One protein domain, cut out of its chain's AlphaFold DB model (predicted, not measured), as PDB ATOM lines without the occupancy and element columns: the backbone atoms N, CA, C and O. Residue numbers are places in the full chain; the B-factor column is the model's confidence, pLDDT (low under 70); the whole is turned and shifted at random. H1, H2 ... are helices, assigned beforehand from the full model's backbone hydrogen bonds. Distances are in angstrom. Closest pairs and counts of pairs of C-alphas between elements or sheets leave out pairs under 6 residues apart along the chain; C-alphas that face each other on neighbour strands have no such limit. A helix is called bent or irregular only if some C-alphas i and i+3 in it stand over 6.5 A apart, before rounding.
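AT A GLANCE: This is residues 137 to 197 of the 207 residues of an uncharacterized protein of Phycomyces blakesleeanus (strain ATCC 8743b / DSM 1359 / FGSC 10004 / NBRC 33097 / NRRL 1555) (UniProt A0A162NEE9). The longest helix, H2, makes a corner with H1 at its start, and residues 153 to 157 of H2 pack on H4, the last helix, which lies in the middle of a loose arc made by H1, H2, the long loop of residues 159 to 173, and H3. H1 lies toward one end of the longest axis and the loop reaches the other end around Asn 164, while H3 is near H4 but touches no helix. The printed part has 61 residues with four named helices, in the order H1, H2, H3, H4, and no named strand; its class is all helix. It is only just compact, close to loose, with a radius of gyration of the C-alphas of 12.3 A, and its outline is elongated, with spans of 39 by 22 by 21 A.

IN THESE COORDINATES: H2 is residues 147 to 158, 16.2 A from first to last C-alpha, and C-alpha 147 is at (48.210, 58.903, -12.691). Before it comes H1, residues 137 to 145, 12.3 A long, with C-alpha 137 at (31.908, 53.422, -16.808). H3 is residues 174 to 182, 14.2 A long; it is irregular, with C-alphas 178 and 181 standing 7.3 A apart. H4 is residues 186 to 195, 15.5 A long, and ends with C-alpha 195 at (34.792, 47.306, -6.694). H4 is neither bent nor irregular, but only just: C-alphas 186 and 189 are 6.4 A apart.

HOW THE PARTS SIT: H2 touches H4 with residues 153 to 157 alone; the closest C-alphas are those of Met 153 and Ala 190, 5.1 A apart. The lines of H2 and H4 are about perpendicular, at 73 degrees, and those of H2 and H1 are about perpendicular too, at 88 degrees. H2 and H1 touch only at the corner by their link, and only just, with 3 pairs of C-alphas within 8 A; H2 takes part with residues 149 to 150 alone, and the closest C-alphas are those of Leu 144 and Arg 150, 5.5 A apart. H1 and H4 are close but not clearly touching, with the C-alphas of Leu 140 and Ile 191 closest at 7.2 A; they run opposite ways at a steep tilt of 60 degrees. H3 and H4 are also close but not clearly touching, with the C-alphas of Lys 180 and Ile 189 closest at 7.5 A; they run opposite ways at a steep tilt of 54 degrees. H1 and H3 are apart, and H2 and H3 are only just apart, 8.3 A at the closest C-alphas. In H1 and H2 every O i to N i+4 pair is within hydrogen-bond range; in H3 it is 3 of 5 and in H4 5 of 6.

THE WHOLE: The two C-alphas farthest apart are those of Arg 138 and Asn 164, at 40.0 A. The printed part has no cut. The link from H2 to H3, residues 159 to 173, is long; the links from H1 to H2 and from H3 to H4 are tight. The mean pLDDT of the printed part is 72.0, and 20 residues are under 70: residue 137, residue 145, residues 162 to 166, residue 184 and residues 186 to 197.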
ATOM      1  N   THR A 137      31.050  53.071 -15.673       67.69
ATOM      2  CA  THR A 137      31.908  53.422 -16.808       67.69
ATOM      3  C   THR A 137      32.689  54.721 -16.582       67.69
ATOM      4  O   THR A 137      33.883  54.790 -16.858       67.69
ATOM      5  N   ARG A 138      32.040  55.758 -16.048       71.31
ATOM      6  CA  ARG A 138      32.675  57.052 -15.796       71.31
ATOM      7  C   ARG A 138      33.549  57.036 -14.545       71.31
ATOM      8  O   ARG A 138      34.611  57.643 -14.574       71.31
ATOM      9  N   GLN A 139      33.156  56.316 -13.494       73.12
ATOM     10  CA  GLN A 139      34.024  56.088 -12.331       73.12
ATOM     11  C   GLN A 139      35.334  55.414 -12.758       73.12
ATOM     12  O   GLN A 139      36.412  55.903 -12.434       73.12
ATOM     13  N   LEU A 140      35.247  54.367 -13.584       72.19
ATOM     14  CA  LEU A 140      36.411  53.659 -14.119       72.19
ATOM     15  C   LEU A 140      37.285  54.567 -14.988       72.19
ATOM     16  O   LEU A 140      38.500  54.592 -14.817       72.19
ATOM     17  N   ALA A 141      36.679  55.364 -15.872       72.31
ATOM     18  CA  ALA A 141      37.418  56.329 -16.682       72.31
ATOM     19  C   ALA A 141      38.182  57.353 -15.822       72.31
ATOM     20  O   ALA A 141      39.301  57.729 -16.168       72.31
ATOM     21  N   LEU A 142      37.608  57.787 -14.696       72.62
ATOM     22  CA  LEU A 142      38.255  58.720 -13.768       72.62
ATOM     23  C   LEU A 142      39.423  58.072 -13.025       72.62
ATOM     24  O   LEU A 142      40.493  58.671 -12.958       72.62
ATOM     25  N   CYS A 143      39.252  56.839 -12.542       71.56
ATOM     26  CA  CYS A 143      40.340  56.056 -11.956       71.56
ATOM     27  C   CYS A 143      41.503  55.884 -12.944       71.56
ATOM     28  O   CYS A 143      42.656  56.083 -12.583       71.56
ATOM     29  N   LEU A 144      41.199  55.588 -14.211       71.06
ATOM     30  CA  LEU A 144      42.208  55.438 -15.260       71.06
ATOM     31  C   LEU A 144      42.880  56.762 -15.642       71.06
ATOM     32  O   LEU A 144      44.029  56.751 -16.083       71.06
ATOM     33  N   ALA A 145      42.198  57.900 -15.502       69.12
ATOM     34  CA  ALA A 145      42.755  59.220 -15.793       69.12
ATOM     35  C   ALA A 145      43.733  59.707 -14.707       69.12
ATOM     36  O   ALA A 145      44.675  60.437 -15.025       69.12
ATOM     37  N   ASP A 146      43.551  59.280 -13.457       72.06
ATOM     38  CA  ASP A 146      44.449  59.602 -12.348       72.06
ATOM     39  C   ASP A 146      45.769  58.820 -12.466       72.06
ATOM     40  O   ASP A 146      45.792  57.592 -12.499       72.06
ATOM     41  N   ASN A 147      46.896  59.533 -12.540       71.88
ATOM     42  CA  ASN A 147      48.210  58.903 -12.691       71.88
ATOM     43  C   ASN A 147      48.623  58.071 -11.468       71.88
ATOM     44  O   ASN A 147      49.324  57.077 -11.631       71.88
ATOM     45  N   THR A 148      48.230  58.472 -10.259       72.81
ATOM     46  CA  THR A 148      48.541  57.737  -9.026       72.81
ATOM     47  C   THR A 148      47.795  56.416  -9.024       72.81
ATOM     48  O   THR A 148      48.424  55.370  -8.880       72.81
ATOM     49  N   ILE A 149      46.483  56.465  -9.275       72.06
ATOM     50  CA  ILE A 149      45.648  55.265  -9.359       72.06
ATOM     51  C   ILE A 149      46.162  54.379 -10.490       72.06
ATOM     52  O   ILE A 149      46.465  53.218 -10.248       72.06
ATOM     53  N   ARG A 150      46.392  54.918 -11.693       74.75
ATOM     54  CA  ARG A 150      46.943  54.145 -12.819       74.75
ATOM     55  C   ARG A 150      48.265  53.451 -12.469       74.75
ATOM     56  O   ARG A 150      48.450  52.289 -12.818       74.75
ATOM     57  N   ASN A 151      49.173  54.122 -11.759       77.81
ATOM     58  CA  ASN A 151      50.433  53.516 -11.323       77.81
ATOM     59  C   ASN A 151      50.216  52.387 -10.303       77.81
ATOM     60  O   ASN A 151      50.888  51.360 -10.392       77.81
ATOM     61  N   GLU A 152      49.271  52.538  -9.370       77.25
ATOM     62  CA  GLU A 152      48.868  51.455  -8.464       77.25
ATOM     63  C   GLU A 152      48.255  50.274  -9.241       77.25
ATOM     64  O   GLU A 152      48.587  49.120  -8.963       77.25
ATOM     65  N   MET A 153      47.436  50.536 -10.267       76.50
ATOM     66  CA  MET A 153      46.851  49.493 -11.125       76.50
ATOM     67  C   MET A 153      47.947  48.691 -11.849       76.50
ATOM     68  O   MET A 153      47.950  47.459 -11.812       76.50
ATOM     69  N   ILE A 154      48.930  49.389 -12.429       77.75
ATOM     70  CA  ILE A 154      50.097  48.789 -13.094       77.75
ATOM     71  C   ILE A 154      50.936  47.972 -12.104       77.75
ATOM     72  O   ILE A 154      51.403  46.882 -12.447       77.75
ATOM     73  N   TYR A 155      51.126  48.466 -10.876       81.12
ATOM     74  CA  TYR A 155      51.817  47.726  -9.820       81.12
ATOM     75  C   TYR A 155      51.110  46.397  -9.522       81.12
ATOM     76  O   TYR A 155      51.748  45.346  -9.569       81.12
ATOM     77  N   CYS A 156      49.791  46.420  -9.311       76.75
ATOM     78  CA  CYS A 156      49.000  45.220  -9.026       76.75
ATOM     79  C   CYS A 156      49.075  44.193 -10.168       76.75
ATOM     80  O   CYS A 156      49.229  42.991  -9.928       76.75
ATOM     81  N   HIS A 157      49.001  44.665 -11.418       76.69
ATOM     82  CA  HIS A 157      49.105  43.807 -12.597       76.69
ATOM     83  C   HIS A 157      50.487  43.154 -12.715       76.69
ATOM     84  O   HIS A 157      50.601  41.940 -12.913       76.69
ATOM     85  N   ASN A 158      51.550  43.933 -12.524       79.44
ATOM     86  CA  ASN A 158      52.922  43.448 -12.651       79.44
ATOM     87  C   ASN A 158      53.439  42.716 -11.405       79.44
ATOM     88  O   ASN A 158      54.500  42.095 -11.477       79.44
ATOM     89  N   HIS A 159      52.700  42.725 -10.288       80.94
ATOM     90  CA  HIS A 159      53.135  42.112  -9.032       80.94
ATOM     91  C   HIS A 159      53.443  40.622  -9.194       80.94
ATOM     92  O   HIS A 159      52.587  39.832  -9.608       80.94
ATOM     93  N   GLN A 160      54.661  40.224  -8.840       78.25
ATOM     94  CA  GLN A 160      55.087  38.830  -8.796       78.25
ATOM     95  C   GLN A 160      55.275  38.427  -7.340       78.25
ATOM     96  O   GLN A 160      56.011  39.084  -6.605       78.25
ATOM     97  N   SER A 161      54.618  37.342  -6.926       73.62
ATOM     98  CA  SER A 161      54.731  36.857  -5.552       73.62
ATOM     99  C   SER A 161      56.171  36.490  -5.213       73.62
ATOM    100  O   SER A 161      56.865  35.875  -6.031       73.62
ATOM    101  N   SER A 162      56.605  36.798  -3.991       68.62
ATOM    102  CA  SER A 162      57.949  36.427  -3.545       68.62
ATOM    103  C   SER A 162      58.147  34.901  -3.595       68.62
ATOM    104  O   SER A 162      57.324  34.125  -3.105       68.62
ATOM    105  N   GLN A 163      59.261  34.441  -4.179       65.25
ATOM    106  CA  GLN A 163      59.578  33.004  -4.265       65.25
ATOM    107  C   GLN A 163      59.901  32.374  -2.900       65.25
ATOM    108  O   GLN A 163      59.935  31.154  -2.765       65.25
ATOM    109  N   ASN A 164      60.106  33.203  -1.876       69.25
ATOM    110  CA  ASN A 164      60.536  32.775  -0.548       69.25
ATOM    111  C   ASN A 164      59.363  32.364   0.360       69.25
ATOM    112  O   ASN A 164      59.580  32.064   1.531       69.25
ATOM    113  N   GLY A 165      58.122  32.378  -0.146       62.09
ATOM    114  CA  GLY A 165      56.926  31.947   0.590       62.09
ATOM    115  C   GLY A 165      56.440  32.921   1.671       62.09
ATOM    116  O   GLY A 165      55.392  32.683   2.274       62.09
ATOM    117  N   ASN A 166      57.149  34.029   1.897       67.88
ATOM    118  CA  ASN A 166      56.690  35.100   2.772       67.88
ATOM    119  C   ASN A 166      55.643  35.947   2.047       67.88
ATOM    120  O   ASN A 166      55.911  36.504   0.982       67.88
ATOM    121  N   LYS A 167      54.462  36.063   2.661       72.69
ATOM    122  CA  LYS A 167      53.424  37.004   2.243       72.69
ATOM    123  C   LYS A 167      53.757  38.374   2.818       72.69
ATOM    124  O   LYS A 167      53.485  38.637   3.987       72.69
ATOM    125  N   SER A 168      54.406  39.197   2.010       78.12
ATOM    126  CA  SER A 168      54.670  40.607   2.310       78.12
ATOM    127  C   SER A 168      53.544  41.515   1.829       78.12
ATOM    128  O   SER A 168      53.370  42.603   2.368       78.12
ATOM    129  N   ASP A 169      52.782  41.045   0.844       81.12
ATOM    130  CA  ASP A 169      51.706  41.769   0.190       81.12
ATOM    131  C   ASP A 169      50.431  40.905   0.117       81.12
ATOM    132  O   ASP A 169      50.489  39.671   0.080       81.12
ATOM    133  N   VAL A 170      49.256  41.542   0.088       75.81
ATOM    134  CA  VAL A 170      47.963  40.858  -0.086       75.81
ATOM    135  C   VAL A 170      47.912  40.069  -1.404       75.81
ATOM    136  O   VAL A 170      47.327  38.982  -1.460       75.81
ATOM    137  N   PHE A 171      48.615  40.544  -2.435       78.56
ATOM    138  CA  PHE A 171      48.747  39.901  -3.738       78.56
ATOM    139  C   PHE A 171      49.674  38.675  -3.723       78.56
ATOM    140  O   PHE A 171      49.683  37.906  -4.682       78.56
ATOM    141  N   ASP A 172      50.406  38.406  -2.636       80.12
ATOM    142  CA  ASP A 172      51.190  37.170  -2.478       80.12
ATOM    143  C   ASP A 172      50.307  35.951  -2.129       80.12
ATOM    144  O   ASP A 172      50.779  34.814  -2.033       80.12
ATOM    145  N   GLY A 173      49.005  36.161  -1.902       80.44
ATOM    146  CA  GLY A 173      48.054  35.099  -1.597       80.44
ATOM    147  C   GLY A 173      47.884  34.092  -2.741       80.44
ATOM    148  O   GLY A 173      47.635  34.465  -3.884       80.44
ATOM    149  N   GLN A 174      47.918  32.792  -2.419       79.94
ATOM    150  CA  GLN A 174      47.706  31.717  -3.401       79.94
ATOM    151  C   GLN A 174      46.375  31.838  -4.154       79.94
ATOM    152  O   GLN A 174      46.342  31.592  -5.355       79.94
ATOM    153  N   ALA A 175      45.296  32.247  -3.473       80.06
ATOM    154  CA  ALA A 175      43.998  32.456  -4.111       80.06
ATOM    155  C   ALA A 175      44.094  33.500  -5.235       80.06
ATOM    156  O   ALA A 175      43.706  33.215  -6.364       80.06
ATOM    157  N   TYR A 176      44.710  34.653  -4.960       76.75
ATOM    158  CA  TYR A 176      44.914  35.715  -5.945       76.75
ATOM    159  C   TYR A 176      45.811  35.264  -7.105       76.75
ATOM    160  O   TYR A 176      45.422  35.363  -8.267       76.75
ATOM    161  N   GLN A 177      46.979  34.683  -6.807       78.88
ATOM    162  CA  GLN A 177      47.902  34.205  -7.844       78.88
ATOM    163  C   GLN A 177      47.261  33.137  -8.745       78.88
ATOM    164  O   GLN A 177      47.517  33.111  -9.947       78.88
ATOM    165  N   SER A 178      46.374  32.297  -8.196       80.94
ATOM    166  CA  SER A 178      45.679  31.260  -8.966       80.94
ATOM    167  C   SER A 178      44.704  31.816 -10.004       80.94
ATOM    168  O   SER A 178      44.552  31.213 -11.062       80.94
ATOM    169  N   ILE A 179      44.091  32.978  -9.754       78.75
ATOM    170  CA  ILE A 179      43.113  33.598 -10.661       78.75
ATOM    171  C   ILE A 179      43.695  34.745 -11.489       78.75
ATOM    172  O   ILE A 179      43.046  35.197 -12.425       78.75
ATOM    173  N   LYS A 180      44.926  35.190 -11.203       77.88
ATOM    174  CA  LYS A 180      45.587  36.312 -11.892       77.88
ATOM    175  C   LYS A 180      45.562  36.183 -13.422       77.88
ATOM    176  O   LYS A 180      45.359  37.167 -14.121       77.88
ATOM    177  N   HIS A 181      45.719  34.965 -13.939       80.94
ATOM    178  CA  HIS A 181      45.709  34.671 -15.375       80.94
ATOM    179  C   HIS A 181      44.366  34.961 -16.074       80.94
ATOM    180  O   HIS A 181      44.344  35.120 -17.291       80.94
ATOM    181  N   LEU A 182      43.259  35.034 -15.326       76.69
ATOM    182  CA  LEU A 182      41.939  35.386 -15.859       76.69
ATOM    183  C   LEU A 182      41.840  36.872 -16.228       76.69
ATOM    184  O   LEU A 182      40.910  37.273 -16.923       76.69
ATOM    185  N   PHE A 183      42.806  37.682 -15.792       73.00
ATOM    186  CA  PHE A 183      42.852  39.117 -16.022       73.00
ATOM    187  C   PHE A 183      44.078  39.461 -16.870       73.00
ATOM    188  O   PHE A 183      45.137  39.850 -16.378       73.00
ATOM    189  N   SER A 184      43.935  39.264 -18.176       69.69
ATOM    190  CA  SER A 184      45.009  39.448 -19.154       69.69
ATOM    191  C   SER A 184      45.309  40.912 -19.485       69.69
ATOM    192  O   SER A 184      46.371  41.199 -20.031       69.69
ATOM    193  N   ASP A 185      44.407  41.829 -19.147       74.06
ATOM    194  CA  ASP A 185      44.562  43.266 -19.363       74.06
ATOM    195  C   ASP A 185      44.855  43.973 -18.031       74.06
ATOM    196  O   ASP A 185      44.257  43.674 -16.990       74.06
ATOM    197  N   GLU A 186      45.818  44.896 -18.078       67.50
ATOM    198  CA  GLU A 186      46.353  45.630 -16.928       67.50
ATOM    199  C   GLU A 186      45.294  46.400 -16.134       67.50
ATOM    200  O   GLU A 186      45.427  46.571 -14.923       67.50
ATOM    201  N   ASN A 187      44.190  46.775 -16.778       68.06
ATOM    202  CA  ASN A 187      43.113  47.523 -16.150       68.06
ATOM    203  C   ASN A 187      42.125  46.607 -15.411       68.06
ATOM    204  O   ASN A 187      41.546  47.021 -14.411       68.06
ATOM    205  N   TYR A 188      41.937  45.353 -15.836       67.69
ATOM    206  CA  TYR A 188      40.897  44.478 -15.270       67.69
ATOM    207  C   TYR A 188      41.162  44.075 -13.817       67.69
ATOM    208  O   TYR A 188      40.237  44.080 -13.007       67.69
ATOM    209  N   ILE A 189      42.417  43.752 -13.483       65.56
ATOM    210  CA  ILE A 189      42.812  43.318 -12.131       65.56
ATOM    211  C   ILE A 189      42.441  44.378 -11.102       65.56
ATOM    212  O   ILE A 189      41.813  44.089 -10.086       65.56
ATOM    213  N   ALA A 190      42.820  45.620 -11.370       60.28
ATOM    214  CA  ALA A 190      42.659  46.680 -10.398       60.28
ATOM    215  C   ALA A 190      41.229  47.238 -10.364       60.28
ATOM    216  O   ALA A 190      40.771  47.661  -9.303       60.28
ATOM    217  N   ILE A 191      40.494  47.175 -11.482       63.19
ATOM    218  CA  ILE A 191      39.060  47.491 -11.511       63.19
ATOM    219  C   ILE A 191      38.278  46.522 -10.623       63.19
ATOM    220  O   ILE A 191      37.463  46.971  -9.825       63.19
ATOM    221  N   LEU A 192      38.551  45.216 -10.714       63.94
ATOM    222  CA  LEU A 192      37.882  44.218  -9.880       63.94
ATOM    223  C   LEU A 192      38.132  44.479  -8.387       63.94
ATOM    224  O   LEU A 192      37.194  44.535  -7.598       63.94
ATOM    225  N   LEU A 193      39.391  44.717  -8.016       61.47
ATOM    226  CA  LEU A 193      39.774  44.977  -6.628       61.47
ATOM    227  C   LEU A 193      39.174  46.277  -6.080       61.47
ATOM    228  O   LEU A 193      38.799  46.324  -4.916       61.47
ATOM    229  N   SER A 194      39.035  47.310  -6.916       57.72
ATOM    230  CA  SER A 194      38.447  48.596  -6.512       57.72
ATOM    231  C   SER A 194      36.929  48.530  -6.282       57.72
ATOM    232  O   SER A 194      36.373  49.440  -5.669       57.72
ATOM    233  N   VAL A 195      36.250  47.497  -6.801       55.31
ATOM    234  CA  VAL A 195      34.792  47.306  -6.694       55.31
ATOM    235  C   VAL A 195      34.422  46.334  -5.559       55.31
ATOM    236  O   VAL A 195      33.380  46.519  -4.938       55.31
ATOM    237  N   ASP A 196      35.282  45.361  -5.237       51.75
ATOM    238  CA  ASP A 196      35.067  44.335  -4.195       51.75
ATOM    239  C   ASP A 196      35.526  44.779  -2.778       51.75
ATOM    240  O   ASP A 196      36.267  44.075  -2.099       51.75
ATOM    241  N   ASP A 197      35.089  45.947  -2.292       42.94
ATOM    242  CA  ASP A 197      35.317  46.449  -0.913       42.94
ATOM    243  C   ASP A 197      36.749  46.889  -0.516       42.94
ATOM    244  O   ASP A 197      36.949  47.376   0.605       42.94
TER     245      ASP A 197